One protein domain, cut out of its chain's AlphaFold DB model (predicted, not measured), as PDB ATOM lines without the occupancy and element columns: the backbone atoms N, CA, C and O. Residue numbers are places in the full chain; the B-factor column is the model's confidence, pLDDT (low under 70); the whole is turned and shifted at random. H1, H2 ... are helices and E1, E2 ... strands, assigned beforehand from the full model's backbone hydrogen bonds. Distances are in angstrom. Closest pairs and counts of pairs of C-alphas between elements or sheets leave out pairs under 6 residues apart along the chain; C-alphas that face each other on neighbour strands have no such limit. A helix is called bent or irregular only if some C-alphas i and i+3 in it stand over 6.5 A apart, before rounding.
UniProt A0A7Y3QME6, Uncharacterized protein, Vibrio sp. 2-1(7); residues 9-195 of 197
ATOM      1  N   ASP A   9      43.272 118.441 154.060       91.00
ATOM      2  CA  ASP A   9      43.360 119.148 152.782       91.00
ATOM      3  C   ASP A   9      42.566 118.398 151.713       91.00
ATOM      4  O   ASP A   9      42.598 117.171 151.641       91.00
ATOM      5  N   THR A  10      41.887 119.146 150.847       93.56
ATOM      6  CA  THR A  10      41.274 118.606 149.631       93.56
ATOM      7  C   THR A  10      41.944 119.256 148.432       93.56
ATOM      8  O   THR A  10      41.930 120.481 148.304       93.56
ATOM      9  N   LEU A  11      42.522 118.434 147.562       95.44
ATOM     10  CA  LEU A  11      43.161 118.832 146.313       95.44
ATOM     11  C   LEU A  11      42.444 118.164 145.142       95.44
ATOM     12  O   LEU A  11      41.864 117.091 145.295       95.44
ATOM     13  N   GLU A  12      42.507 118.782 143.969       95.25
ATOM     14  CA  GLU A  12      41.919 118.240 142.745       95.25
ATOM     15  C   GLU A  12      43.023 117.931 141.731       95.25
ATOM     16  O   GLU A  12      43.833 118.801 141.412       95.25
ATOM     17  N   LEU A  13      43.041 116.701 141.215       94.88
ATOM     18  CA  LEU A  13      43.869 116.292 140.083       94.88
ATOM     19  C   LEU A  13      43.011 116.334 138.816       94.88
ATOM     20  O   LEU A  13      42.399 115.339 138.416       94.88
ATOM     21  N   SER A  14      42.916 117.514 138.215       86.44
ATOM     22  CA  SER A  14      41.988 117.773 137.119       86.44
ATOM     23  C   SER A  14      42.602 117.522 135.743       86.44
ATOM     24  O   SER A  14      43.755 117.857 135.491       86.44
ATOM     25  N   HIS A  15      41.778 116.982 134.837       90.38
ATOM     26  CA  HIS A  15      41.948 116.954 133.378       90.38
ATOM     27  C   HIS A  15      43.115 116.113 132.823       90.38
ATOM     28  O   HIS A  15      42.863 115.241 131.995       90.38
ATOM     29  N   SER A  16      44.353 116.340 133.269       95.94
ATOM     30  CA  SER A  16      45.579 115.745 132.719       95.94
ATOM     31  C   SER A  16      46.682 115.627 133.783       95.94
ATOM     32  O   SER A  16      46.706 116.379 134.762       95.94
ATOM     33  N   ILE A  17      47.589 114.665 133.616       96.69
ATOM     34  CA  ILE A  17      48.816 114.487 134.404       96.69
ATOM     35  C   ILE A  17      49.909 115.358 133.779       96.69
ATOM     36  O   ILE A  17      50.583 114.959 132.830       96.69
ATOM     37  N   GLU A  18      50.073 116.561 134.316       96.69
ATOM     38  CA  GLU A  18      51.019 117.569 133.842       96.69
ATOM     39  C   GLU A  18      51.727 118.223 135.026       96.69
ATOM     40  O   GLU A  18      51.315 118.089 136.180       96.69
ATOM     41  N   GLU A  19      52.817 118.937 134.753       95.50
ATOM     42  CA  GLU A  19      53.649 119.506 135.812       95.50
ATOM     43  C   GLU A  19      52.841 120.444 136.725       95.50
ATOM     44  O   GLU A  19      52.867 120.294 137.948       95.50
ATOM     45  N   ASP A  20      52.030 121.324 136.139       94.69
ATOM     46  CA  ASP A  20      51.227 122.303 136.878       94.69
ATOM     47  C   ASP A  20      50.073 121.672 137.680       94.69
ATOM     48  O   ASP A  20      49.653 122.239 138.692       94.69
ATOM     49  N   THR A  21      49.570 120.501 137.273       94.62
ATOM     50  CA  THR A  21      48.472 119.807 137.972       94.62
ATOM     51  C   THR A  21      48.985 118.857 139.054       94.62
ATOM     52  O   THR A  21      48.357 118.711 140.102       94.62
ATOM     53  N   VAL A  22      50.152 118.242 138.846       96.69
ATOM     54  CA  VAL A  22      50.696 117.191 139.717       96.69
ATOM     55  C   VAL A  22      51.647 117.741 140.777       96.69
ATOM     56  O   VAL A  22      51.590 117.323 141.938       96.69
ATOM     57  N   ARG A  23      52.534 118.683 140.423       96.31
ATOM     58  CA  ARG A  23      53.583 119.163 141.342       96.31
ATOM     59  C   ARG A  23      53.028 119.745 142.647       96.31
ATOM     60  O   ARG A  23      53.595 119.409 143.690       96.31
ATOM     61  N   PRO A  24      51.939 120.539 142.658       96.12
ATOM     62  CA  PRO A  24      51.361 121.028 143.910       96.12
ATOM     63  C   PRO A  24      50.889 119.897 144.837       96.12
ATOM     64  O   PRO A  24      51.056 119.989 146.053       96.12
ATOM     65  N   ILE A  25      50.357 118.809 144.270       97.31
ATOM     66  CA  ILE A  25      49.880 117.646 145.029       97.31
ATOM     67  C   ILE A  25      51.063 116.891 145.639       97.31
ATOM     68  O   ILE A  25      51.059 116.621 146.838       97.31
ATOM     69  N   ILE A  26      52.115 116.627 144.856       97.69
ATOM     70  CA  ILE A  26      53.351 116.000 145.355       97.69
ATOM     71  C   ILE A  26      53.967 116.832 146.486       97.69
ATOM     72  O   ILE A  26      54.366 116.296 147.520       97.69
ATOM     73  N   GLN A  27      54.033 118.155 146.321       96.44
ATOM     74  CA  GLN A  27      54.556 119.051 147.355       96.44
ATOM     75  C   GLN A  27      53.718 118.995 148.635       96.44
ATOM     76  O   GLN A  27      54.287 118.945 149.727       96.44
ATOM     77  N   ALA A  28      52.389 118.962 148.514       95.31
ATOM     78  CA  ALA A  28      51.499 118.805 149.656       95.31
ATOM     79  C   ALA A  28      51.735 117.462 150.364       95.31
ATOM     80  O   ALA A  28      52.004 117.466 151.565       95.31
ATOM     81  N   LEU A  29      51.743 116.346 149.627       96.06
ATOM     82  CA  LEU A  29      52.001 114.996 150.149       96.06
ATOM     83  C   LEU A  29      53.325 114.915 150.917       96.06
ATOM     84  O   LEU A  29      53.360 114.411 152.041       96.06
ATOM     85  N   ASN A  30      54.392 115.485 150.356       95.44
ATOM     86  CA  ASN A  30      55.724 115.506 150.966       95.44
ATOM     87  C   ASN A  30      55.835 116.459 152.169       95.44
ATOM     88  O   ASN A  30      56.763 116.343 152.974       95.44
ATOM     89  N   SER A  31      54.910 117.411 152.316       93.19
ATOM     90  CA  SER A  31      54.911 118.352 153.440       93.19
ATOM     91  C   SER A  31      54.396 117.738 154.743       93.19
ATOM     92  O   SER A  31      54.734 118.237 155.819       93.19
ATOM     93  N   TYR A  32      53.630 116.644 154.682       89.56
ATOM     94  CA  TYR A  32      53.075 115.990 155.866       89.56
ATOM     95  C   TYR A  32      54.152 115.237 156.655       89.56
ATOM     96  O   TYR A  32      54.777 114.295 156.172       89.56
ATOM     97  N   GLN A  33      54.367 115.657 157.904       81.56
ATOM     98  CA  GLN A  33      55.421 115.116 158.775       81.56
ATOM     99  C   GLN A  33      54.891 114.217 159.906       81.56
ATOM    100  O   GLN A  33      55.686 113.511 160.539       81.56
ATOM    101  N   SER A  34      53.574 114.211 160.141       77.75
ATOM    102  CA  SER A  34      52.886 113.531 161.245       77.75
ATOM    103  C   SER A  34      51.799 112.573 160.763       77.75
ATOM    104  O   SER A  34      51.116 112.840 159.783       77.75
ATOM    105  N   CYS A  35      51.619 111.473 161.497       77.06
ATOM    106  CA  CYS A  35      50.471 110.586 161.329       77.06
ATOM    107  C   CYS A  35      49.184 111.258 161.836       77.06
ATOM    108  O   CYS A  35      49.214 111.967 162.845       77.06
ATOM    109  N   GLY A  36      48.060 110.969 161.179       81.19
ATOM    110  CA  GLY A  36      46.721 111.444 161.552       81.19
ATOM    111  C   GLY A  36      46.227 112.653 160.756       81.19
ATOM    112  O   GLY A  36      45.045 112.976 160.837       81.19
ATOM    113  N   ASP A  37      47.099 113.296 159.983       90.38
ATOM    114  CA  ASP A  37      46.666 114.254 158.973       90.38
ATOM    115  C   ASP A  37      46.036 113.528 157.777       90.38
ATOM    116  O   ASP A  37      46.392 112.388 157.477       90.38
ATOM    117  N   GLU A  38      45.111 114.193 157.092       93.44
ATOM    118  CA  GLU A  38      44.361 113.643 155.969       93.44
ATOM    119  C   GLU A  38      44.528 114.517 154.722       93.44
ATOM    120  O   GLU A  38      44.508 115.752 154.783       93.44
ATOM    121  N   ILE A  39      44.648 113.861 153.572       95.38
ATOM    122  CA  ILE A  39      44.593 114.490 152.261       95.38
ATOM    123  C   ILE A  39      43.600 113.744 151.372       95.38
ATOM    124  O   ILE A  39      43.667 112.527 151.202       95.38
ATOM    125  N   ARG A  40      42.667 114.489 150.785       96.06
ATOM    126  CA  ARG A  40      41.728 113.988 149.783       96.06
ATOM    127  C   ARG A  40      42.162 114.489 148.419       96.06
ATOM    128  O   ARG A  40      42.215 115.695 148.199       96.06
ATOM    129  N   ILE A  41      42.463 113.573 147.512       97.12
ATOM    130  CA  ILE A  41      42.796 113.868 146.121       97.12
ATOM    131  C   ILE A  41      41.572 113.509 145.288       97.12
ATOM    132  O   ILE A  41      41.277 112.337 145.057       97.12
ATOM    133  N   GLN A  42      40.832 114.525 144.864       95.44
ATOM    134  CA  GLN A  42      39.651 114.368 144.030       95.44
ATOM    135  C   GLN A  42      40.059 114.296 142.564       95.44
ATOM    136  O   GLN A  42      40.791 115.150 142.067       95.44
ATOM    137  N   ILE A  43      39.554 113.287 141.863       95.19
ATOM    138  CA  ILE A  43      39.803 113.051 140.443       95.19
ATOM    139  C   ILE A  43      38.444 112.990 139.734       95.19
ATOM    140  O   ILE A  43      37.913 111.899 139.503       95.19
ATOM    141  N   PRO A  44      37.820 114.142 139.412       91.62
ATOM    142  CA  PRO A  44      36.502 114.163 138.781       91.62
ATOM    143  C   PRO A  44      36.502 113.456 137.424       91.62
ATOM    144  O   PRO A  44      35.565 112.732 137.098       91.62
ATOM    145  N   TYR A  45      37.552 113.686 136.638       92.69
ATOM    146  CA  TYR A  45      37.909 112.959 135.425       92.69
ATOM    147  C   TYR A  45      39.358 113.308 135.045       92.69
ATOM    148  O   TYR A  45      39.817 114.416 135.342       92.69
ATOM    149  N   ASN A  46      40.079 112.387 134.403       97.00
ATOM    150  CA  ASN A  46      41.452 112.630 133.949       97.00
ATOM    151  C   ASN A  46      41.810 111.774 132.721       97.00
ATOM    152  O   ASN A  46      41.574 110.566 132.718       97.00
ATOM    153  N   GLU A  47      42.382 112.391 131.688       96.25
ATOM    154  CA  GLU A  47      42.686 111.765 130.392       96.25
ATOM    155  C   GLU A  47      44.086 111.119 130.322       96.25
ATOM    156  O   GLU A  47      44.492 110.611 129.275       96.25
ATOM    157  N   GLY A  48      44.812 111.075 131.439       95.94
ATOM    158  CA  GLY A  48      46.200 110.622 131.485       95.94
ATOM    159  C   GLY A  48      47.157 111.785 131.262       95.94
ATOM    160  O   GLY A  48      46.836 112.913 131.608       95.94
ATOM    161  N   GLY A  49      48.352 111.526 130.737       95.81
ATOM    162  CA  GLY A  49      49.369 112.560 130.540       95.81
ATOM    163  C   GLY A  49      50.776 112.002 130.700       95.81
ATOM    164  O   GLY A  49      51.064 110.895 130.238       95.81
ATOM    165  N   ASP A  50      51.650 112.768 131.343       96.12
ATOM    166  CA  ASP A  50      53.045 112.401 131.546       96.12
ATOM    167  C   ASP A  50      53.186 111.202 132.499       96.12
ATOM    168  O   ASP A  50      52.791 111.239 133.665       96.12
ATOM    169  N   VAL A  51      53.761 110.112 131.989       97.00
ATOM    170  CA  VAL A  51      53.919 108.869 132.753       97.00
ATOM    171  C   VAL A  51      54.954 109.012 133.872       97.00
ATOM    172  O   VAL A  51      54.764 108.439 134.943       97.00
ATOM    173  N   GLY A  52      56.008 109.806 133.672       96.81
ATOM    174  CA  GLY A  52      57.008 110.060 134.706       96.81
ATOM    175  C   GLY A  52      56.396 110.767 135.914       96.81
ATOM    176  O   GLY A  52      56.560 110.311 137.042       96.81
ATOM    177  N   LEU A  53      55.601 111.813 135.680       97.81
ATOM    178  CA  LEU A  53      54.878 112.528 136.732       97.81
ATOM    179  C   LEU A  53      53.838 111.652 137.439       97.81
ATOM    180  O   LEU A  53      53.655 111.796 138.646       97.81
ATOM    181  N   ALA A  54      53.171 110.740 136.726       98.31
ATOM    182  CA  ALA A  54      52.270 109.771 137.349       98.31
ATOM    183  C   ALA A  54      53.012 108.817 138.297       98.31
ATOM    184  O   ALA A  54      52.533 108.571 139.403       98.31
ATOM    185  N   ILE A  55      54.186 108.320 137.897       98.19
ATOM    186  CA  ILE A  55      55.033 107.479 138.752       98.19
ATOM    187  C   ILE A  55      55.480 108.266 139.987       98.19
ATOM    188  O   ILE A  55      55.276 107.801 141.107       98.19
ATOM    189  N   GLU A  56      55.992 109.487 139.807       98.38
ATOM    190  CA  GLU A  56      56.396 110.355 140.922       98.38
ATOM    191  C   GLU A  56      55.229 110.653 141.884       98.38
ATOM    192  O   GLU A  56      55.411 110.697 143.102       98.38
ATOM    193  N   LEU A  57      54.014 110.850 141.359       98.56
ATOM    194  CA  LEU A  57      52.820 111.069 142.173       98.56
ATOM    195  C   LEU A  57      52.437 109.819 142.968       98.56
ATOM    196  O   LEU A  57      52.159 109.930 144.162       98.56
ATOM    197  N   ALA A  58      52.433 108.643 142.337       98.25
ATOM    198  CA  ALA A  58      52.138 107.384 143.018       98.25
ATOM    199  C   ALA A  58      53.152 107.105 144.139       98.25
ATOM    200  O   ALA A  58      52.765 106.771 145.256       98.25
ATOM    201  N   GLU A  59      54.440 107.349 143.890       97.75
ATOM    202  CA  GLU A  59      55.483 107.247 144.914       97.75
ATOM    203  C   GLU A  59      55.270 108.242 146.063       97.75
ATOM    204  O   GLU A  59      55.448 107.888 147.229       97.75
ATOM    205  N   ALA A  60      54.868 109.483 145.778       98.06
ATOM    206  CA  ALA A  60      54.570 110.465 146.821       98.06
ATOM    207  C   ALA A  60      53.356 110.055 147.678       98.06
ATOM    208  O   ALA A  60      53.358 110.270 148.892       98.06
ATOM    209  N   ILE A  61      52.338 109.441 147.066       98.00
ATOM    210  CA  ILE A  61      51.160 108.893 147.755       98.00
ATOM    211  C   ILE A  61      51.561 107.724 148.670       98.00
ATOM    212  O   ILE A  61      51.151 107.668 149.831       98.00
ATOM    213  N   GLU A  62      52.405 106.816 148.188       96.56
ATOM    214  CA  GLU A  62      52.877 105.667 148.968       96.56
ATOM    215  C   GLU A  62      53.767 106.063 150.149       96.56
ATOM    216  O   GLU A  62      53.732 105.412 151.194       96.56
ATOM    217  N   ASN A  63      54.555 107.130 149.998       96.00
ATOM    218  CA  ASN A  63      55.562 107.531 150.980       96.00
ATOM    219  C   ASN A  63      55.105 108.627 151.956       96.00
ATOM    220  O   ASN A  63      55.835 108.933 152.906       96.00
ATOM    221  N   THR A  64      53.933 109.242 151.756       95.88
ATOM    222  CA  THR A  64      53.423 110.236 152.711       95.88
ATOM    223  C   THR A  64      53.029 109.598 154.048       95.88
ATOM    224  O   THR A  64      52.729 108.411 154.142       95.88
ATOM    225  N   LYS A  65      53.031 110.403 155.115       93.44
ATOM    226  CA  LYS A  65      52.571 110.001 156.458       93.44
ATOM    227  C   LYS A  65      51.094 110.309 156.711       93.44
ATOM    228  O   LYS A  65      50.568 109.901 157.750       93.44
ATOM    229  N   ALA A  66      50.468 111.075 155.820       94.31
ATOM    230  CA  ALA A  66      49.049 111.390 155.892       94.31
ATOM    231  C   ALA A  66      48.205 110.197 155.430       94.31
ATOM    232  O   ALA A  66      48.644 109.404 154.601       94.31
ATOM    233  N   SER A  67      46.973 110.107 155.920       96.12
ATOM    234  CA  SER A  67      45.952 109.275 155.290       96.12
ATOM    235  C   SER A  67      45.548 109.902 153.955       96.12
ATOM    236  O   SER A  67      45.174 111.074 153.910       96.12
ATOM    237  N   VAL A  68      45.633 109.132 152.875       97.19
ATOM    238  CA  VAL A  68      45.330 109.560 151.509       97.19
ATOM    239  C   VAL A  68      44.022 108.928 151.056       97.19
ATOM    240  O   VAL A  68      43.894 107.707 151.019       97.19
ATOM    241  N   PHE A  69      43.080 109.765 150.632       96.12
ATOM    242  CA  PHE A  69      41.839 109.341 149.989       96.12
ATOM    243  C   PHE A  69      41.853 109.776 148.525       96.12
ATOM    244  O   PHE A  69      41.747 110.965 148.223       96.12
ATOM    245  N   LEU A  70      41.980 108.820 147.610       96.19
ATOM    246  CA  LEU A  70      41.839 109.029 146.172       96.19
ATOM    247  C   LEU A  70      40.369 108.871 145.796       96.19
ATOM    248  O   LEU A  70      39.845 107.761 145.766       96.19
ATOM    249  N   GLN A  71      39.704 109.989 145.522       94.00
ATOM    250  CA  GLN A  71      38.267 110.026 145.273       94.00
ATOM    251  C   GLN A  71      37.991 110.162 143.776       94.00
ATOM    252  O   GLN A  71      38.235 111.211 143.181       94.00
ATOM    253  N   LEU A  72      37.462 109.114 143.159       93.00
ATOM    254  CA  LEU A  72      37.256 109.018 141.717       93.00
ATOM    255  C   LEU A  72      35.845 109.433 141.307       93.00
ATOM    256  O   LEU A  72      34.858 108.973 141.875       93.00
ATOM    257  N   GLY A  73      35.743 110.281 140.289       89.94
ATOM    258  CA  GLY A  73      34.479 110.696 139.690       89.94
ATOM    259  C   GLY A  73      34.061 109.805 138.522       89.94
ATOM    260  O   GLY A  73      33.592 108.690 138.705       89.94
ATOM    261  N   ASN A  74      34.177 110.334 137.306       89.69
ATOM    262  CA  ASN A  74      33.621 109.733 136.099       89.69
ATOM    263  C   ASN A  74      34.572 108.705 135.472       89.69
ATOM    264  O   ASN A  74      34.180 107.559 135.259       89.69
ATOM    265  N   TYR A  75      35.799 109.115 135.133       92.69
ATOM    266  CA  TYR A  75      36.775 108.232 134.497       92.69
ATOM    267  C   TYR A  75      38.226 108.676 134.708       92.69
ATOM    268  O   TYR A  75      38.505 109.863 134.873       92.69
ATOM    269  N   VAL A  76      39.155 107.724 134.642       96.31
ATOM    270  CA  VAL A  76      40.606 107.964 134.617       96.31
ATOM    271  C   VAL A  76      41.252 107.141 133.510       96.31
ATOM    272  O   VAL A  76      40.870 105.991 133.292       96.31
ATOM    273  N   VAL A  77      42.224 107.720 132.808       97.31
ATOM    274  CA  VAL A  77      42.868 107.093 131.646       97.31
ATOM    275  C   VAL A  77      44.383 107.010 131.832       97.31
ATOM    276  O   VAL A  77      44.997 107.903 132.413       97.31
ATOM    277  N   SER A  78      44.996 105.940 131.322       97.19
ATOM    278  CA  SER A  78      46.448 105.786 131.159       97.19
ATOM    279  C   SER A  78      47.257 106.167 132.410       97.19
ATOM    280  O   SER A  78      47.122 105.508 133.433       97.19
ATOM    281  N   ALA A  79      48.071 107.226 132.359       97.81
ATOM    282  CA  ALA A  79      48.895 107.701 133.471       97.81
ATOM    283  C   ALA A  79      48.087 107.979 134.756       97.81
ATOM    284  O   ALA A  79      48.529 107.639 135.850       97.81
ATOM    285  N   ALA A  80      46.867 108.512 134.649       97.94
ATOM    286  CA  ALA A  80      46.004 108.698 135.815       97.94
ATOM    287  C   ALA A  80      45.425 107.370 136.314       97.94
ATOM    288  O   ALA A  80      45.362 107.133 137.519       97.94
ATOM    289  N   ALA A  81      45.046 106.479 135.393       97.81
ATOM    290  CA  ALA A  81      44.610 105.128 135.738       97.81
ATOM    291  C   ALA A  81      45.720 104.331 136.447       97.81
ATOM    292  O   ALA A  81      45.425 103.579 137.369       97.81
ATOM    293  N   TYR A  82      46.986 104.547 136.081       98.38
ATOM    294  CA  TYR A  82      48.151 103.989 136.767       98.38
ATOM    295  C   TYR A  82      48.245 104.444 138.220       98.38
ATOM    296  O   TYR A  82      48.330 103.592 139.103       98.38
ATOM    297  N   VAL A  83      48.139 105.750 138.495       98.31
ATOM    298  CA  VAL A  83      48.153 106.267 139.878       98.31
ATOM    299  C   VAL A  83      47.065 105.593 140.713       98.31
ATOM    300  O   VAL A  83      47.310 105.172 141.843       98.31
ATOM    301  N   VAL A  84      45.871 105.451 140.138       97.38
ATOM    302  CA  VAL A  84      44.718 104.834 140.796       97.38
ATOM    303  C   VAL A  84      44.929 103.346 141.050       97.38
ATOM    304  O   VAL A  84      44.764 102.911 142.186       97.38
ATOM    305  N   LEU A  85      45.294 102.561 140.032       97.00
ATOM    306  CA  LEU A  85      45.460 101.114 140.178       97.00
ATOM    307  C   LEU A  85      46.633 100.766 141.091       97.00
ATOM    308  O   LEU A  85      46.481  99.904 141.950       97.00
ATOM    309  N   ARG A  86      47.763 101.474 140.984       97.62
ATOM    310  CA  ARG A  86      48.900 101.288 141.894       97.62
ATOM    311  C   ARG A  86      48.515 101.581 143.344       97.62
ATOM    312  O   ARG A  86      48.841 100.803 144.231       97.62
ATOM    313  N   SER A  87      47.752 102.648 143.576       97.19
ATOM    314  CA  SER A  87      47.246 102.977 144.915       97.19
ATOM    315  C   SER A  87      46.227 101.957 145.426       97.19
ATOM    316  O   SER A  87      46.240 101.623 146.605       97.19
ATOM    317  N   TYR A  88      45.360 101.442 144.551       95.62
ATOM    318  CA  TYR A  88      44.350 100.435 144.885       95.62
ATOM    319  C   TYR A  88      44.966  99.074 145.238       95.62
ATOM    320  O   TYR A  88      44.474  98.391 146.129       95.62
ATOM    321  N   LEU A  89      46.042  98.687 144.550       95.31
ATOM    322  CA  LEU A  89      46.784  97.446 144.798       95.31
ATOM    323  C   LEU A  89      47.793  97.563 145.949       95.31
ATOM    324  O   LEU A  89      48.405  96.569 146.334       95.31
ATOM    325  N   SER A  90      47.998  98.769 146.478       94.62
ATOM    326  CA  SER A  90      48.964  99.018 147.540       94.62
ATOM    327  C   SER A  90      48.574  98.300 148.834       94.62
ATOM    328  O   SER A  90      47.416  98.299 149.242       94.62
ATOM    329  N   ASP A  91      49.564  97.755 149.542       93.19
ATOM    330  CA  ASP A  91      49.390  97.143 150.866       93.19
ATOM    331  C   ASP A  91      49.364  98.173 152.014       93.19
ATOM    332  O   ASP A  91      49.337  97.818 153.195       93.19
ATOM    333  N   LYS A  92      49.418  99.467 151.682       94.56
ATOM    334  CA  LYS A  92      49.540 100.562 152.642       94.56
ATOM    335  C   LYS A  92      48.183 100.935 153.233       94.56
ATOM    336  O   LYS A  92      47.337 101.515 152.562       94.56
ATOM    337  N   GLU A  93      48.024 100.709 154.537       93.94
ATOM    338  CA  GLU A  93      46.784 101.000 155.278       93.94
ATOM    339  C   GLU A  93      46.357 102.480 155.255       93.94
ATOM    340  O   GLU A  93      45.197 102.792 155.517       93.94
ATOM    341  N   HIS A  94      47.279 103.410 154.977       95.19
ATOM    342  CA  HIS A  94      46.970 104.841 154.927       95.19
ATOM    343  C   HIS A  94      46.384 105.293 153.588       95.19
ATOM    344  O   HIS A  94      46.041 106.466 153.473       95.19
ATOM    345  N   ILE A  95      46.271 104.411 152.592       96.69
ATOM    346  CA  ILE A  95      45.749 104.731 151.262       96.69
ATOM    347  C   ILE A  95      44.352 104.132 151.116       96.69
ATOM    348  O   ILE A  95      44.111 102.968 151.421       96.69
ATOM    349  N   THR A  96      43.406 104.928 150.637       95.88
ATOM    350  CA  THR A  96      42.059 104.474 150.292       95.88
ATOM    351  C   THR A  96      41.685 105.023 148.926       95.88
ATOM    352  O   THR A  96      41.817 106.220 148.674       95.88
ATOM    353  N   VAL A  97      41.206 104.150 148.042       94.62
ATOM    354  CA  VAL A  97      40.637 104.539 146.750       94.62
ATOM    355  C   VAL A  97      39.131 104.352 146.828       94.62
ATOM    356  O   VAL A  97      38.658 103.268 147.160       94.62
ATOM    357  N   GLU A  98      38.375 105.407 146.542       91.56
ATOM    358  CA  GLU A  98      36.920 105.386 146.640       91.56
ATOM    359  C   GLU A  98      36.239 106.188 145.530       91.56
ATOM    360  O   GLU A  98      36.825 107.084 144.930       91.56
ATOM    361  N   ALA A  99      34.971 105.892 145.254       87.81
ATOM    362  CA  ALA A  99      34.164 106.694 144.343       87.81
ATOM    363  C   ALA A  99      33.625 107.957 145.042       87.81
ATOM    364  O   ALA A  99      33.149 107.899 146.180       87.81
ATOM    365  N   ILE A 100      33.611 109.092 144.337       82.50
ATOM    366  CA  ILE A 100      32.933 110.317 144.772       82.50
ATOM    367  C   ILE A 100      31.431 110.026 144.837       82.50
ATOM    368  O   ILE A 100      30.753 109.914 143.814       82.50
ATOM    369  N   ARG A 101      30.886 109.936 146.053       68.81
ATOM    370  CA  ARG A 101      29.442 109.785 146.266       68.81
ATOM    371  C   ARG A 101      28.742 111.122 146.032       68.81
ATOM    372  O   ARG A 101      28.969 112.076 146.775       68.81
ATOM    373  N   ARG A 102      27.868 111.193 145.027       64.06
ATOM    374  CA  ARG A 102      26.929 112.314 144.862       64.06
ATOM    375  C   ARG A 102      25.675 112.025 145.689       64.06
ATOM    376  O   ARG A 102      25.185 110.898 145.702       64.06
ATOM    377  N   ASN A 103      25.213 113.018 146.450       56.06
ATOM    378  CA  ASN A 103      24.177 112.870 147.487       56.06
ATOM    379  C   ASN A 103      22.773 112.542 146.932       56.06
ATOM    380  O   ASN A 103      21.840 112.312 147.698       56.06
ATOM    381  N   ASP A 104      22.634 112.546 145.616       55.69
ATOM    382  CA  ASP A 104      21.406 112.525 144.836       55.69
ATOM    383  C   ASP A 104      21.343 111.360 143.828       55.69
ATOM    384  O   ASP A 104      20.314 111.155 143.183       55.69
ATOM    385  N   ASP A 105      22.391 110.538 143.738       52.22
ATOM    386  CA  ASP A 105      22.498 109.498 142.717       52.22
ATOM    387  C   ASP A 105      21.982 108.130 143.208       52.22
ATOM    388  O   ASP A 105      22.709 107.301 143.760       52.22
ATOM    389  N   GLU A 106      20.707 107.843 142.916       50.62
ATOM    390  CA  GLU A 106      20.180 106.465 142.855       50.62
ATOM    391  C   GLU A 106      20.887 105.630 141.758       50.62
ATOM    392  O   GLU A 106      20.865 104.398 141.791       50.62
ATOM    393  N   CYS A 107      21.572 106.288 140.813       44.50
ATOM    394  CA  CYS A 107      22.498 105.667 139.868       44.50
ATOM    395  C   CYS A 107      23.930 105.717 140.408       44.50
ATOM    396  O   CYS A 107      24.659 106.678 140.185       44.50
ATOM    397  N   LYS A 108      24.361 104.638 141.068       57.03
ATOM    398  CA  LYS A 108      25.775 104.381 141.377       57.03
ATOM    399  C   LYS A 108      26.576 104.222 140.075       57.03
ATOM    400  O   LYS A 108      26.809 103.104 139.621       57.03
ATOM    401  N   CYS A 109      26.952 105.319 139.428       59.41
ATOM    402  CA  CYS A 109      27.899 105.275 138.321       59.41
ATOM    403  C   CYS A 109      29.284 105.009 138.911       59.41
ATOM    404  O   CYS A 109      29.887 105.902 139.502       59.41
ATOM    405  N   ASN A 110      29.763 103.770 138.794       79.31
ATOM    406  CA  ASN A 110      31.128 103.446 139.182       79.31
ATOM    407  C   ASN A 110      32.108 104.167 138.236       79.31
ATOM    408  O   ASN A 110      31.884 104.144 137.020       79.31
ATOM    409  N   PRO A 111      33.186 104.771 138.762       88.25
ATOM    410  CA  PRO A 111      34.227 105.380 137.946       88.25
ATOM    411  C   PRO A 111      34.809 104.370 136.954       88.25
ATOM    412  O   PRO A 111      35.127 103.236 137.325       88.25
ATOM    413  N   VAL A 112      34.970 104.783 135.696       92.62
ATOM    414  CA  VAL A 112      35.573 103.950 134.648       92.62
ATOM    415  C   VAL A 112      37.083 104.152 134.629       92.62
ATOM    416  O   VAL A 112      37.578 105.266 134.474       92.62
ATOM    417  N   ILE A 113      37.831 103.065 134.736       95.56
ATOM    418  CA  ILE A 113      39.281 103.048 134.577       95.56
ATOM    419  C   ILE A 113      39.588 102.543 133.169       95.56
ATOM    420  O   ILE A 113      39.172 101.446 132.793       95.56
ATOM    421  N   ILE A 114      40.316 103.349 132.400       97.00
ATOM    422  CA  ILE A 114      40.785 103.019 131.055       97.00
ATOM    423  C   ILE A 114      42.304 102.867 131.122       97.00
ATOM    424  O   ILE A 114      43.041 103.850 131.200       97.00
ATOM    425  N   TYR A 115      42.784 101.632 131.123       97.69
ATOM    426  CA  TYR A 115      44.194 101.310 131.290       97.69
ATOM    427  C   TYR A 115      44.797 100.808 129.981       97.69
ATOM    428  O   TYR A 115      44.220  99.964 129.302       97.69
ATOM    429  N   HIS A 116      45.965 101.320 129.610       96.62
ATOM    430  CA  HIS A 116      46.685 100.879 128.420       96.62
ATOM    431  C   HIS A 116      48.178 101.136 128.585       96.62
ATOM    432  O   HIS A 116      48.582 102.021 129.345       96.62
ATOM    433  N   ARG A 117      48.993 100.405 127.820       96.12
ATOM    434  CA  ARG A 117      50.446 100.583 127.808       96.12
ATOM    435  C   ARG A 117      50.853 102.021 127.464       96.12
ATOM    436  O   ARG A 117      50.185 102.662 126.639       96.12
ATOM    437  N   PRO A 118      51.954 102.528 128.044       96.06
ATOM    438  CA  PRO A 118      52.525 103.817 127.684       96.06
ATOM    439  C   PRO A 118      52.811 103.906 126.187       96.06
ATOM    440  O   PRO A 118      53.273 102.955 125.552       96.06
ATOM    441  N   ARG A 119      52.538 105.076 125.614       91.75
ATOM    442  CA  ARG A 119      52.723 105.347 124.189       91.75
ATOM    443  C   ARG A 119      53.125 106.794 123.976       91.75
ATOM    444  O   ARG A 119      52.658 107.673 124.696       91.75
ATOM    445  N   PHE A 120      53.941 107.054 122.963       87.69
ATOM    446  CA  PHE A 120      54.268 108.411 122.538       87.69
ATOM    447  C   PHE A 120      53.499 108.801 121.288       87.69
ATOM    448  O   PHE A 120      53.215 107.973 120.425       87.69
ATOM    449  N   ASN A 121      53.206 110.093 121.172       82.56
ATOM    450  CA  ASN A 121      52.747 110.669 119.921       82.56
ATOM    451  C   ASN A 121      53.949 111.263 119.180       82.56
ATOM    452  O   ASN A 121      54.528 112.263 119.606       82.56
ATOM    453  N   ARG A 122      54.335 110.642 118.067       79.25
ATOM    454  CA  ARG A 122      55.421 111.098 117.202       79.25
ATOM    455  C   ARG A 122      54.848 111.477 115.846       79.25
ATOM    456  O   ARG A 122      54.434 110.615 115.080       79.25
ATOM    457  N   GLN A 123      54.854 112.774 115.541       81.25
ATOM    458  CA  GLN A 123      54.375 113.305 114.255       81.25
ATOM    459  C   GLN A 123      52.939 112.858 113.903       81.25
ATOM    460  O   GLN A 123      52.629 112.635 112.737       81.25
ATOM    461  N   GLY A 124      52.063 112.715 114.903       79.44
ATOM    462  CA  GLY A 124      50.682 112.262 114.706       79.44
ATOM    463  C   GLY A 124      50.508 110.741 114.684       79.44
ATOM    464  O   GLY A 124      49.387 110.270 114.510       79.44
ATOM    465  N   HIS A 125      51.581 109.972 114.879       82.06
ATOM    466  CA  HIS A 125      51.535 108.520 115.008       82.06
ATOM    467  C   HIS A 125      51.739 108.093 116.458       82.06
ATOM    468  O   HIS A 125      52.614 108.603 117.156       82.06
ATOM    469  N   VAL A 126      50.941 107.122 116.889       85.38
ATOM    470  CA  VAL A 126      51.125 106.444 118.171       85.38
ATOM    471  C   VAL A 126      52.282 105.459 118.040       85.38
ATOM    472  O   VAL A 126      52.292 104.633 117.127       85.38
ATOM    473  N   VAL A 127      53.250 105.556 118.947       88.88
ATOM    474  CA  VAL A 127      54.452 104.721 118.984       88.88
ATOM    475  C   VAL A 127      54.542 104.035 120.342       88.88
ATOM    476  O   VAL A 127      54.452 104.688 121.383       88.88
ATOM    477  N   PHE A 128      54.742 102.721 120.313       90.19
ATOM    478  CA  PHE A 128      54.992 101.884 121.486       90.19
ATOM    479  C   PHE A 128      56.467 101.482 121.535       90.19
ATOM    480  O   PHE A 128      57.133 101.443 120.497       90.19
ATOM    481  N   SER A 129      56.967 101.111 122.713       88.00
ATOM    482  CA  SER A 129      58.360 100.673 122.897       88.00
ATOM    483  C   SER A 129      58.743  99.519 121.960       88.00
ATOM    484  O   SER A 129      59.831  99.519 121.392       88.00
ATOM    485  N   SER A 130      57.820  98.588 121.704       86.81
ATOM    486  CA  SER A 130      57.997  97.456 120.779       86.81
ATOM    487  C   SER A 130      58.203  97.846 119.310       86.81
ATOM    488  O   SER A 130      58.662  97.024 118.519       86.81
ATOM    489  N   SER A 131      57.863  99.082 118.937       85.31
ATOM    490  CA  SER A 131      57.974  99.606 117.571       85.31
ATOM    491  C   SER A 131      59.168 100.543 117.355       85.31
ATOM    492  O   SER A 131      59.360 101.029 116.241       85.31
ATOM    493  N   MET A 132      59.957 100.801 118.401       86.06
ATOM    494  CA  MET A 132      61.100 101.718 118.369       86.06
ATOM    495  C   MET A 132      62.414 100.988 118.074       86.06
ATOM    496  O   MET A 132      62.597  99.823 118.425       86.06
ATOM    497  N   ASP A 133      63.351 101.698 117.451       84.56
ATOM    498  CA  ASP A 133      64.707 101.200 117.203       84.56
ATOM    499  C   ASP A 133      65.610 101.462 118.423       84.56
ATOM    500  O   ASP A 133      65.967 102.609 118.711       84.56
ATOM    501  N   VAL A 134      65.983 100.383 119.120       85.50
ATOM    502  CA  VAL A 134      66.775 100.396 120.366       85.50
ATOM    503  C   VAL A 134      68.074 101.189 120.230       85.50
ATOM    504  O   VAL A 134      68.446 101.929 121.135       85.50
ATOM    505  N   ASP A 135      68.750 101.086 119.085       83.62
ATOM    506  CA  ASP A 135      70.073 101.686 118.890       83.62
ATOM    507  C   ASP A 135      69.999 103.162 118.467       83.62
ATOM    508  O   ASP A 135      71.022 103.849 118.388       83.62
ATOM    509  N   LYS A 136      68.800 103.660 118.138       82.12
ATOM    510  CA  LYS A 136      68.616 104.986 117.528       82.12
ATOM    511  C   LYS A 136      67.723 105.922 118.315       82.12
ATOM    512  O   LYS A 136      67.743 107.124 118.041       82.12
ATOM    513  N   GLU A 137      66.929 105.410 119.244       82.44
ATOM    514  CA  GLU A 137      65.906 106.195 119.922       82.44
ATOM    515  C   GLU A 137      66.224 106.339 121.413       82.44
ATOM    516  O   GLU A 137      65.943 105.426 122.183       82.44
ATOM    517  N   PRO A 138      66.735 107.505 121.865       82.94
ATOM    518  CA  PRO A 138      67.064 107.734 123.277       82.94
ATOM    519  C   PRO A 138      65.886 107.536 124.238       82.94
ATOM    520  O   PRO A 138      66.085 107.284 125.419       82.94
ATOM    521  N   ALA A 139      64.656 107.663 123.734       86.25
ATOM    522  CA  ALA A 139      63.442 107.480 124.517       86.25
ATOM    523  C   ALA A 139      63.011 106.003 124.643       86.25
ATOM    524  O   ALA A 139      62.042 105.729 125.349       86.25
ATOM    525  N   TYR A 140      63.698 105.065 123.972       88.75
ATOM    526  CA  TYR A 140      63.387 103.634 124.034       88.75
ATOM    527  C   TYR A 140      63.484 103.106 125.463       88.75
ATOM    528  O   TYR A 140      62.511 102.544 125.959       88.75
ATOM    529  N   ASP A 141      64.619 103.325 126.134       89.94
ATOM    530  CA  ASP A 141      64.855 102.789 127.479       89.94
ATOM    531  C   ASP A 141      63.823 103.322 128.478       89.94
ATOM    532  O   ASP A 141      63.273 102.563 129.272       89.94
ATOM    533  N   THR A 142      63.494 104.613 128.384       91.38
ATOM    534  CA  THR A 142      62.460 105.241 129.212       91.38
ATOM    535  C   THR A 142      61.080 104.644 128.947       91.38
ATOM    536  O   THR A 142      60.410 104.219 129.883       91.38
ATOM    537  N   LEU A 143      60.648 104.571 127.681       92.38
ATOM    538  CA  LEU A 143      59.325 104.036 127.353       92.38
ATOM    539  C   LEU A 143      59.216 102.549 127.693       92.38
ATOM    540  O   LEU A 143      58.156 102.094 128.117       92.38
ATOM    541  N   LYS A 144      60.301 101.791 127.522       94.19
ATOM    542  CA  LYS A 144      60.385 100.388 127.921       94.19
ATOM    543  C   LYS A 144      60.235 100.238 129.432       94.19
ATOM    544  O   LYS A 144      59.376  99.471 129.843       94.19
ATOM    545  N   ALA A 145      60.989 100.994 130.230       94.69
ATOM    546  CA  ALA A 145      60.882 100.947 131.687       94.69
ATOM    547  C   ALA A 145      59.462 101.297 132.162       94.69
ATOM    548  O   ALA A 145      58.893 100.591 132.987       94.69
ATOM    549  N   TYR A 146      58.843 102.325 131.574       96.50
ATOM    550  CA  TYR A 146      57.441 102.647 131.849       96.50
ATOM    551  C   TYR A 146      56.488 101.523 131.435       96.50
ATOM    552  O   TYR A 146      55.521 101.253 132.137       96.50
ATOM    553  N   THR A 147      56.737 100.870 130.297       96.69
ATOM    554  CA  THR A 147      55.913  99.741 129.839       96.69
ATOM    555  C   THR A 147      56.001  98.576 130.820       96.69
ATOM    556  O   THR A 147      54.970  98.023 131.176       96.69
ATOM    557  N   GLU A 148      57.204  98.234 131.283       96.94
ATOM    558  CA  GLU A 148      57.426  97.157 132.256       96.94
ATOM    559  C   GLU A 148      56.697  97.428 133.577       96.94
ATOM    560  O   GLU A 148      56.062  96.532 134.126       96.94
ATOM    561  N   ASP A 149      56.723  98.673 134.050       96.75
ATOM    562  CA  ASP A 149      56.016  99.077 135.265       96.75
ATOM    563  C   ASP A 149      54.486  99.045 135.087       96.75
ATOM    564  O   ASP A 149      53.749  98.560 135.945       96.75
ATOM    565  N   PHE A 150      53.983  99.478 133.927       98.25
ATOM    566  CA  PHE A 150      52.556  99.384 133.615       98.25
ATOM    567  C   PHE A 150      52.075  97.937 133.493       98.25
ATOM    568  O   PHE A 150      50.978  97.630 133.965       98.25
ATOM    569  N   ASP A 151      52.878  97.077 132.862       98.06
ATOM    570  CA  ASP A 151      52.612  95.647 132.715       98.06
ATOM    571  C   ASP A 151      52.563  94.962 134.081       98.06
ATOM    572  O   ASP A 151      51.642  94.192 134.336       98.06
ATOM    573  N   PHE A 152      53.486  95.307 134.984       97.81
ATOM    574  CA  PHE A 152      53.483  94.802 136.354       97.81
ATOM    575  C   PHE A 152      52.168  95.133 137.077       97.81
ATOM    576  O   PHE A 152      51.490  94.231 137.562       97.81
ATOM    577  N   ILE A 153      51.752  96.404 137.083       97.75
ATOM    578  CA  ILE A 153      50.489  96.823 137.716       97.75
ATOM    579  C   ILE A 153      49.273  96.139 137.073       97.75
ATOM    580  O   ILE A 153      48.330  95.754 137.767       97.75
ATOM    581  N   PHE A 154      49.282  95.969 135.750       97.44
ATOM    582  CA  PHE A 154      48.203  95.293 135.040       97.44
ATOM    583  C   PHE A 154      48.099  93.811 135.407       97.44
ATOM    584  O   PHE A 154      47.000  93.320 135.669       97.44
ATOM    585  N   ASP A 155      49.223  93.098 135.436       96.69
ATOM    586  CA  ASP A 155      49.261  91.677 135.765       96.69
ATOM    587  C   ASP A 155      48.860  91.423 137.225       96.69
ATOM    588  O   ASP A 155      48.105  90.483 137.491       96.69
ATOM    589  N   GLU A 156      49.277  92.286 138.156       96.00
ATOM    590  CA  GLU A 156      48.835  92.248 139.556       96.00
ATOM    591  C   GLU A 156      47.315  92.458 139.661       96.00
ATOM    592  O   GLU A 156      46.610  91.660 140.286       96.00
ATOM    593  N   PHE A 157      46.772  93.467 138.969       94.56
ATOM    594  CA  PHE A 157      45.327  93.707 138.940       94.56
ATOM    595  C   PHE A 157      44.550  92.526 138.348       94.56
ATOM    596  O   PHE A 157      43.516  92.118 138.879       94.56
ATOM    597  N   MET A 158      45.047  91.945 137.258       92.75
ATOM    598  CA  MET A 158      44.420  90.782 136.641       92.75
ATOM    599  C   MET A 158      44.463  89.549 137.537       92.75
ATOM    600  O   MET A 158      43.489  88.800 137.572       92.75
ATOM    601  N   SER A 159      45.555  89.347 138.272       91.56
ATOM    602  CA  SER A 159      45.681  88.251 139.235       91.56
ATOM    603  C   SER A 159      44.653  88.393 140.358       91.56
ATOM    604  O   SER A 159      43.950  87.435 140.672       91.56
ATOM    605  N   LEU A 160      44.458  89.613 140.872       89.44
ATOM    606  CA  LEU A 160      43.406  89.905 141.848       89.44
ATOM    607  C   LEU A 160      42.002  89.586 141.301       89.44
ATOM    608  O   LEU A 160      41.187  88.970 141.988       89.44
ATOM    609  N   LEU A 161      41.707  89.967 140.053       86.62
ATOM    610  CA  LEU A 161      40.423  89.647 139.419       86.62
ATOM    611  C   LEU A 161      40.228  88.138 139.210       86.62
ATOM    612  O   LEU A 161      39.114  87.640 139.390       86.62
ATOM    613  N   GLU A 162      41.284  87.409 138.838       83.94
ATOM    614  CA  GLU A 162      41.260  85.946 138.718       83.94
ATOM    615  C   GLU A 162      40.901  85.292 140.051       83.94
ATOM    616  O   GLU A 162      40.022  84.427 140.083       83.94
ATOM    617  N   GLU A 163      41.513  85.728 141.152       80.44
ATOM    618  CA  GLU A 163      41.219  85.214 142.491       80.44
ATOM    619  C   GLU A 163      39.758  85.450 142.889       80.44
ATOM    620  O   GLU A 163      39.066  84.500 143.271       80.44
ATOM    621  N   VAL A 164      39.251  86.678 142.725       75.00
ATOM    622  CA  VAL A 164      37.850  87.019 143.031       75.00
ATOM    623  C   VAL A 164      36.894  86.144 142.218       75.00
ATOM    624  O   VAL A 164      36.008  85.490 142.770       75.00
ATOM    625  N   ILE A 165      37.118  86.020 140.912       71.31
ATOM    626  CA  ILE A 165      36.266  85.219 140.025       71.31
ATOM    627  C   ILE A 165      36.316  83.725 140.368       71.31
ATOM    628  O   ILE A 165      35.278  83.059 140.335       71.31
ATOM    629  N   VAL A 166      37.488  83.177 140.700       62.66
ATOM    630  CA  VAL A 166      37.622  81.775 141.126       62.66
ATOM    631  C   VAL A 166      36.864  81.534 142.430       62.66
ATOM    632  O   VAL A 166      36.206  80.498 142.564       62.66
ATOM    633  N   THR A 167      36.911  82.482 143.370       60.25
ATOM    634  CA  THR A 167      36.173  82.372 144.636       60.25
ATOM    635  C   THR A 167      34.655  82.485 144.468       60.25
ATOM    636  O   THR A 167      33.923  81.788 145.172       60.25
ATOM    637  N   GLU A 168      34.164  83.287 143.519       58.84
ATOM    638  CA  GLU A 168      32.729  83.574 143.374       58.84
ATOM    639  C   GLU A 168      32.021  82.715 142.309       58.84
ATOM    640  O   GLU A 168      30.841  82.377 142.459       58.84
ATOM    641  N   HIS A 169      32.708  82.311 141.234       54.53
ATOM    642  CA  HIS A 169      32.079  81.771 140.022       54.53
ATOM    643  C   HIS A 169      32.906  80.681 139.314       54.53
ATOM    644  O   HIS A 169      33.299  80.808 138.154       54.53
ATOM    645  N   ALA A 170      33.068  79.527 139.961       51.69
ATOM    646  CA  ALA A 170      33.854  78.397 139.447       51.69
ATOM    647  C   ALA A 170      33.338  77.692 138.157       51.69
ATOM    648  O   ALA A 170      33.929  76.687 137.768       51.69
ATOM    649  N   GLN A 171      32.256  78.130 137.481       49.94
ATOM    650  CA  GLN A 171      31.629  77.323 136.404       49.94
ATOM    651  C   GLN A 171      31.292  77.985 135.049       49.94
ATOM    652  O   GLN A 171      30.851  77.264 134.160       49.94
ATOM    653  N   ASN A 172      31.542  79.277 134.796       52.31
ATOM    654  CA  ASN A 172      30.945  79.947 133.615       52.31
ATOM    655  C   ASN A 172      31.916  80.694 132.672       52.31
ATOM    656  O   ASN A 172      31.703  81.863 132.374       52.31
ATOM    657  N   GLY A 173      32.964  80.047 132.149       56.91
ATOM    658  CA  GLY A 173      33.737  80.591 131.008       56.91
ATOM    659  C   GLY A 173      34.539  81.881 131.265       56.91
ATOM    660  O   GLY A 173      35.151  82.412 130.341       56.91
ATOM    661  N   TYR A 174      34.580  82.356 132.512       58.28
ATOM    662  CA  TYR A 174      35.323  83.537 132.950       58.28
ATOM    663  C   TYR A 174      36.843  83.509 132.707       58.28
ATOM    664  O   TYR A 174      37.376  84.567 132.368       58.28
ATOM    665  N   PRO A 175      37.548  82.358 132.775       64.88
ATOM    666  CA  PRO A 175      38.967  82.309 132.411       64.88
ATOM    667  C   PRO A 175      39.233  82.842 130.994       64.88
ATOM    668  O   PRO A 175      40.255  83.471 130.739       64.88
ATOM    669  N   THR A 176      38.275  82.669 130.076       73.44
ATOM    670  CA  THR A 176      38.369  83.175 128.703       73.44
ATOM    671  C   THR A 176      38.264  84.702 128.641       73.44
ATOM    672  O   THR A 176      38.932  85.320 127.820       73.44
ATOM    673  N   ALA A 177      37.454  85.333 129.498       80.31
ATOM    674  CA  ALA A 177      37.278  86.788 129.499       80.31
ATOM    675  C   ALA A 177      38.537  87.513 129.994       80.31
ATOM    676  O   ALA A 177      38.978  88.471 129.359       80.31
ATOM    677  N   ILE A 178      39.152  87.013 131.069       84.81
ATOM    678  CA  ILE A 178      40.402  87.568 131.602       84.81
ATOM    679  C   ILE A 178      41.542  87.359 130.606       84.81
ATOM    680  O   ILE A 178      42.268  88.301 130.296       84.81
ATOM    681  N   GLN A 179      41.652  86.162 130.021       86.75
ATOM    682  CA  GLN A 179      42.659  85.903 128.994       86.75
ATOM    683  C   GLN A 179      42.477  86.809 127.768       86.75
ATOM    684  O   GLN A 179      43.460  87.313 127.229       86.75
ATOM    685  N   ASN A 180      41.238  87.057 127.334       87.81
ATOM    686  CA  ASN A 180      40.962  87.985 126.237       87.81
ATOM    687  C   ASN A 180      41.366  89.421 126.589       87.81
ATOM    688  O   ASN A 180      41.923  90.112 125.741       87.81
ATOM    689  N   ALA A 181      41.116  89.860 127.823       89.75
ATOM    690  CA  ALA A 181      41.518  91.181 128.283       89.75
ATOM    691  C   ALA A 181      43.047  91.323 128.364       89.75
ATOM    692  O   ALA A 181      43.582  92.326 127.895       89.75
ATOM    693  N   LYS A 182      43.753  90.296 128.861       93.69
ATOM    694  CA  LYS A 182      45.222  90.218 128.812       93.69
ATOM    695  C   LYS A 182      45.721  90.327 127.374       93.69
ATOM    696  O   LYS A 182      46.525  91.203 127.076       93.69
ATOM    697  N   ASN A 183      45.199  89.502 126.467       93.31
ATOM    698  CA  ASN A 183      45.598  89.528 125.058       93.31
ATOM    699  C   ASN A 183      45.387  90.917 124.434       93.31
ATOM    700  O   ASN A 183      46.294  91.441 123.801       93.31
ATOM    701  N   ALA A 184      44.228  91.543 124.668       92.88
ATOM    702  CA  ALA A 184      43.934  92.879 124.161       92.88
ATOM    703  C   ALA A 184      44.933  93.930 124.680       92.88
ATOM    704  O   ALA A 184      45.475  94.699 123.889       92.88
ATOM    705  N   TYR A 185      45.222  93.932 125.982       95.75
ATOM    706  CA  TYR A 185      46.208  94.837 126.577       95.75
ATOM    707  C   TYR A 185      47.613  94.635 125.984       95.75
ATOM    708  O   TYR A 185      48.265  95.600 125.575       95.75
ATOM    709  N   TYR A 186      48.060  93.382 125.859       95.75
ATOM    710  CA  TYR A 186      49.369  93.043 125.293       95.75
ATOM    711  C   TYR A 186      49.476  93.354 123.789       95.75
ATOM    712  O   TYR A 186      50.567  93.685 123.313       95.75
ATOM    713  N   ASP A 187      48.349  93.365 123.076       94.00
ATOM    714  CA  ASP A 187      48.213  93.845 121.693       94.00
ATOM    715  C   ASP A 187      48.069  95.384 121.589       94.00
ATOM    716  O   ASP A 187      47.906  95.925 120.493       94.00
ATOM    717  N   ASN A 188      48.208  96.104 122.708       93.50
ATOM    718  CA  ASN A 188      48.124  97.563 122.850       93.50
ATOM    719  C   ASN A 188      46.724  98.176 122.652       93.50
ATOM    720  O   ASN A 188      46.610  99.344 122.266       93.50
ATOM    721  N   TYR A 189      45.662  97.416 122.926       93.31
ATOM    722  CA  TYR A 189      44.308  97.958 123.050       93.31
ATOM    723  C   TYR A 189      44.046  98.517 124.451       93.31
ATOM    724  O   TYR A 189      44.677  98.125 125.434       93.31
ATOM    725  N   ASP A 190      43.064  99.412 124.535       94.25
ATOM    726  CA  ASP A 190      42.597  99.958 125.804       94.25
ATOM    727  C   ASP A 190      41.804  98.894 126.586       94.25
ATOM    728  O   ASP A 190      40.880  98.262 126.062       94.25
ATOM    729  N   PHE A 191      42.152  98.711 127.858       94.38
ATOM    730  CA  PHE A 191      41.430  97.875 128.809       94.38
ATOM    731  C   PHE A 191      40.495  98.738 129.661       94.38
ATOM    732  O   PHE A 191      40.914  99.733 130.246       94.38
ATOM    733  N   PHE A 192      39.227  98.340 129.750       92.81
ATOM    734  CA  PHE A 192      38.197  99.059 130.497       92.81
ATOM    735  C   PHE A 192      37.794  98.253 131.726       92.81
ATOM    736  O   PHE A 192      37.459  97.073 131.615       92.81
ATOM    737  N   THR A 193      37.773  98.898 132.887       90.88
ATOM    738  CA  THR A 193      37.316  98.286 134.135       90.88
ATOM    739  C   THR A 193      36.675  99.319 135.062       90.88
ATOM    740  O   THR A 193      36.687 100.519 134.795       90.88
ATOM    741  N   THR A 194      36.104  98.848 136.162       88.12
ATOM    742  CA  THR A 194      35.640  99.667 137.283       88.12
ATOM    743  C   THR A 194      36.153  99.031 138.565       88.12
ATOM    744  O   THR A 194      36.120  97.807 138.677       88.12
ATOM    745  N   ILE A 195      36.555  99.829 139.547       76.94
ATOM    746  CA  ILE A 195      36.818  99.321 140.899       76.94
ATOM    747  C   ILE A 195      35.549  99.438 141.744       76.94
ATOM    748  O   ILE A 195      34.875 100.470 141.743       76.94
TER     749      ILE A 195
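AT A GLANCE: This is residues 9 to 195 of the 197 residues of an uncharacterized protein of Vibrio sp. 2-1(7) (UniProt A0A7Y3QME6). The chain winds in three stacked turns, each a strand, a short strand and a helix (E1 E2 H1, E3 E4 H2, E5 E6 H3), making a parallel sheet E1 E3 E5 E7 with H1 and H3 over one face and no named helix over the other, while H2 packs side by side with H1 and H3 and only grazes the sheet with residues 61 to 62. Beyond H3 the long helix H4 crosses it and folds back as H5, a helical hairpin whose tip, residues 167 to 173, sticks out. The 187 printed residues hold five named helices and eleven named strands in the order E1 E2 H1 E3 E4 H2 E5 E6 H3 E7 E8 E9 E10 H4 H5 E11, a mixed class. The whole is compact, with a radius of gyration of the C-alphas of 17.5 A and spans of 48 by 47 by 29 A.

IN THESE COORDINATES: The largest sheet has E1, residues 9 to 12, from C-alpha 9 at (43.360, 119.148, 152.782); E3, 38 to 43, 16.2 A long; E5, 67 to 72, 16.1 A; and E7, 95 to 99, 13.6 A. The short strands are E2, 15 to 17; E4, 46 to 49; E6, 75 to 77; E8, 112 to 115; E9, 120 to 122; E10, 125 to 127; and E11, 191 to 194, ending at C-alpha 194 (35.640, 99.667, 137.283). The helices are H1, 19 to 31, 17.7 A; H2, 51 to 63, 18.3 A; H3, 78 to 88, 14.9 A; H4, 140 to 168, 41.4 A; and H5, 174 to 186, 18.6 A. H1 is irregular, only just: C-alphas 21 and 24 are 6.7 A apart.

HOW THE PARTS SIT: In the order E1 E3 E5 E7 the neighbours are parallel: N 11 and O 40 are 2.8 A apart, N 41 and O 69 2.8 A, N 70 and O 96 2.8 A. H1 and H3 are on the same face, two layers, at heights of 10.0 A and 10.4 A over the sheet; H2 only grazes it with residues 61 to 62. H2 touches H1 (closest C-alphas Ile 26 and Ala 60, 5.9 A) and H3 (Ala 58 and Val 83, 5.2 A), at shallow tilts of 16 and 17 degrees, the same way. E3 runs on into E4 at 92 degrees; E4 is parallel to E2, N 17 and O 48 being 2.8 A apart. In the sheet E6 E8 E11, E8 is parallel to E6 (N 114 and O 76, 2.8 A) and antiparallel to E11 (N 113 and O 193, 2.8 A). H3 stands up from this sheet at 63 degrees, again two layers, and H5 only grazes it with residues 181 to 185. H4, with residues 150 to 157 alone, touches H3 at a steep tilt of 48 degrees (closest C-alphas Arg 86 and Ile 153, 6.3 A). With residues 158 to 165 alone it touches H5, a helical hairpin at a shallow tilt of 7 degrees, opposite ways (closest C-alphas Met 158 and Ile 178, 7.2 A). Three of four touching helix pairs are at a shallow tilt, mostly aligned. E9 and E10 form an antiparallel hairpin, N 122 and O 125 being 2.8 A apart. In H2, H3, H4 and H5 every O i to N i+4 pair is within hydrogen-bond range; in H1, 7 of 9 are.

THE WHOLE: The two C-alphas farthest apart, those of Asp 104 and Asp 135, are 56.2 A apart. The printed part has no cut. The links E7 to E8 and E10 to H4 are long, 12 residues each. The mean pLDDT of the printed part is 88.6; residues 101 to 109 and 166 to 175 include the 19 residues under 70.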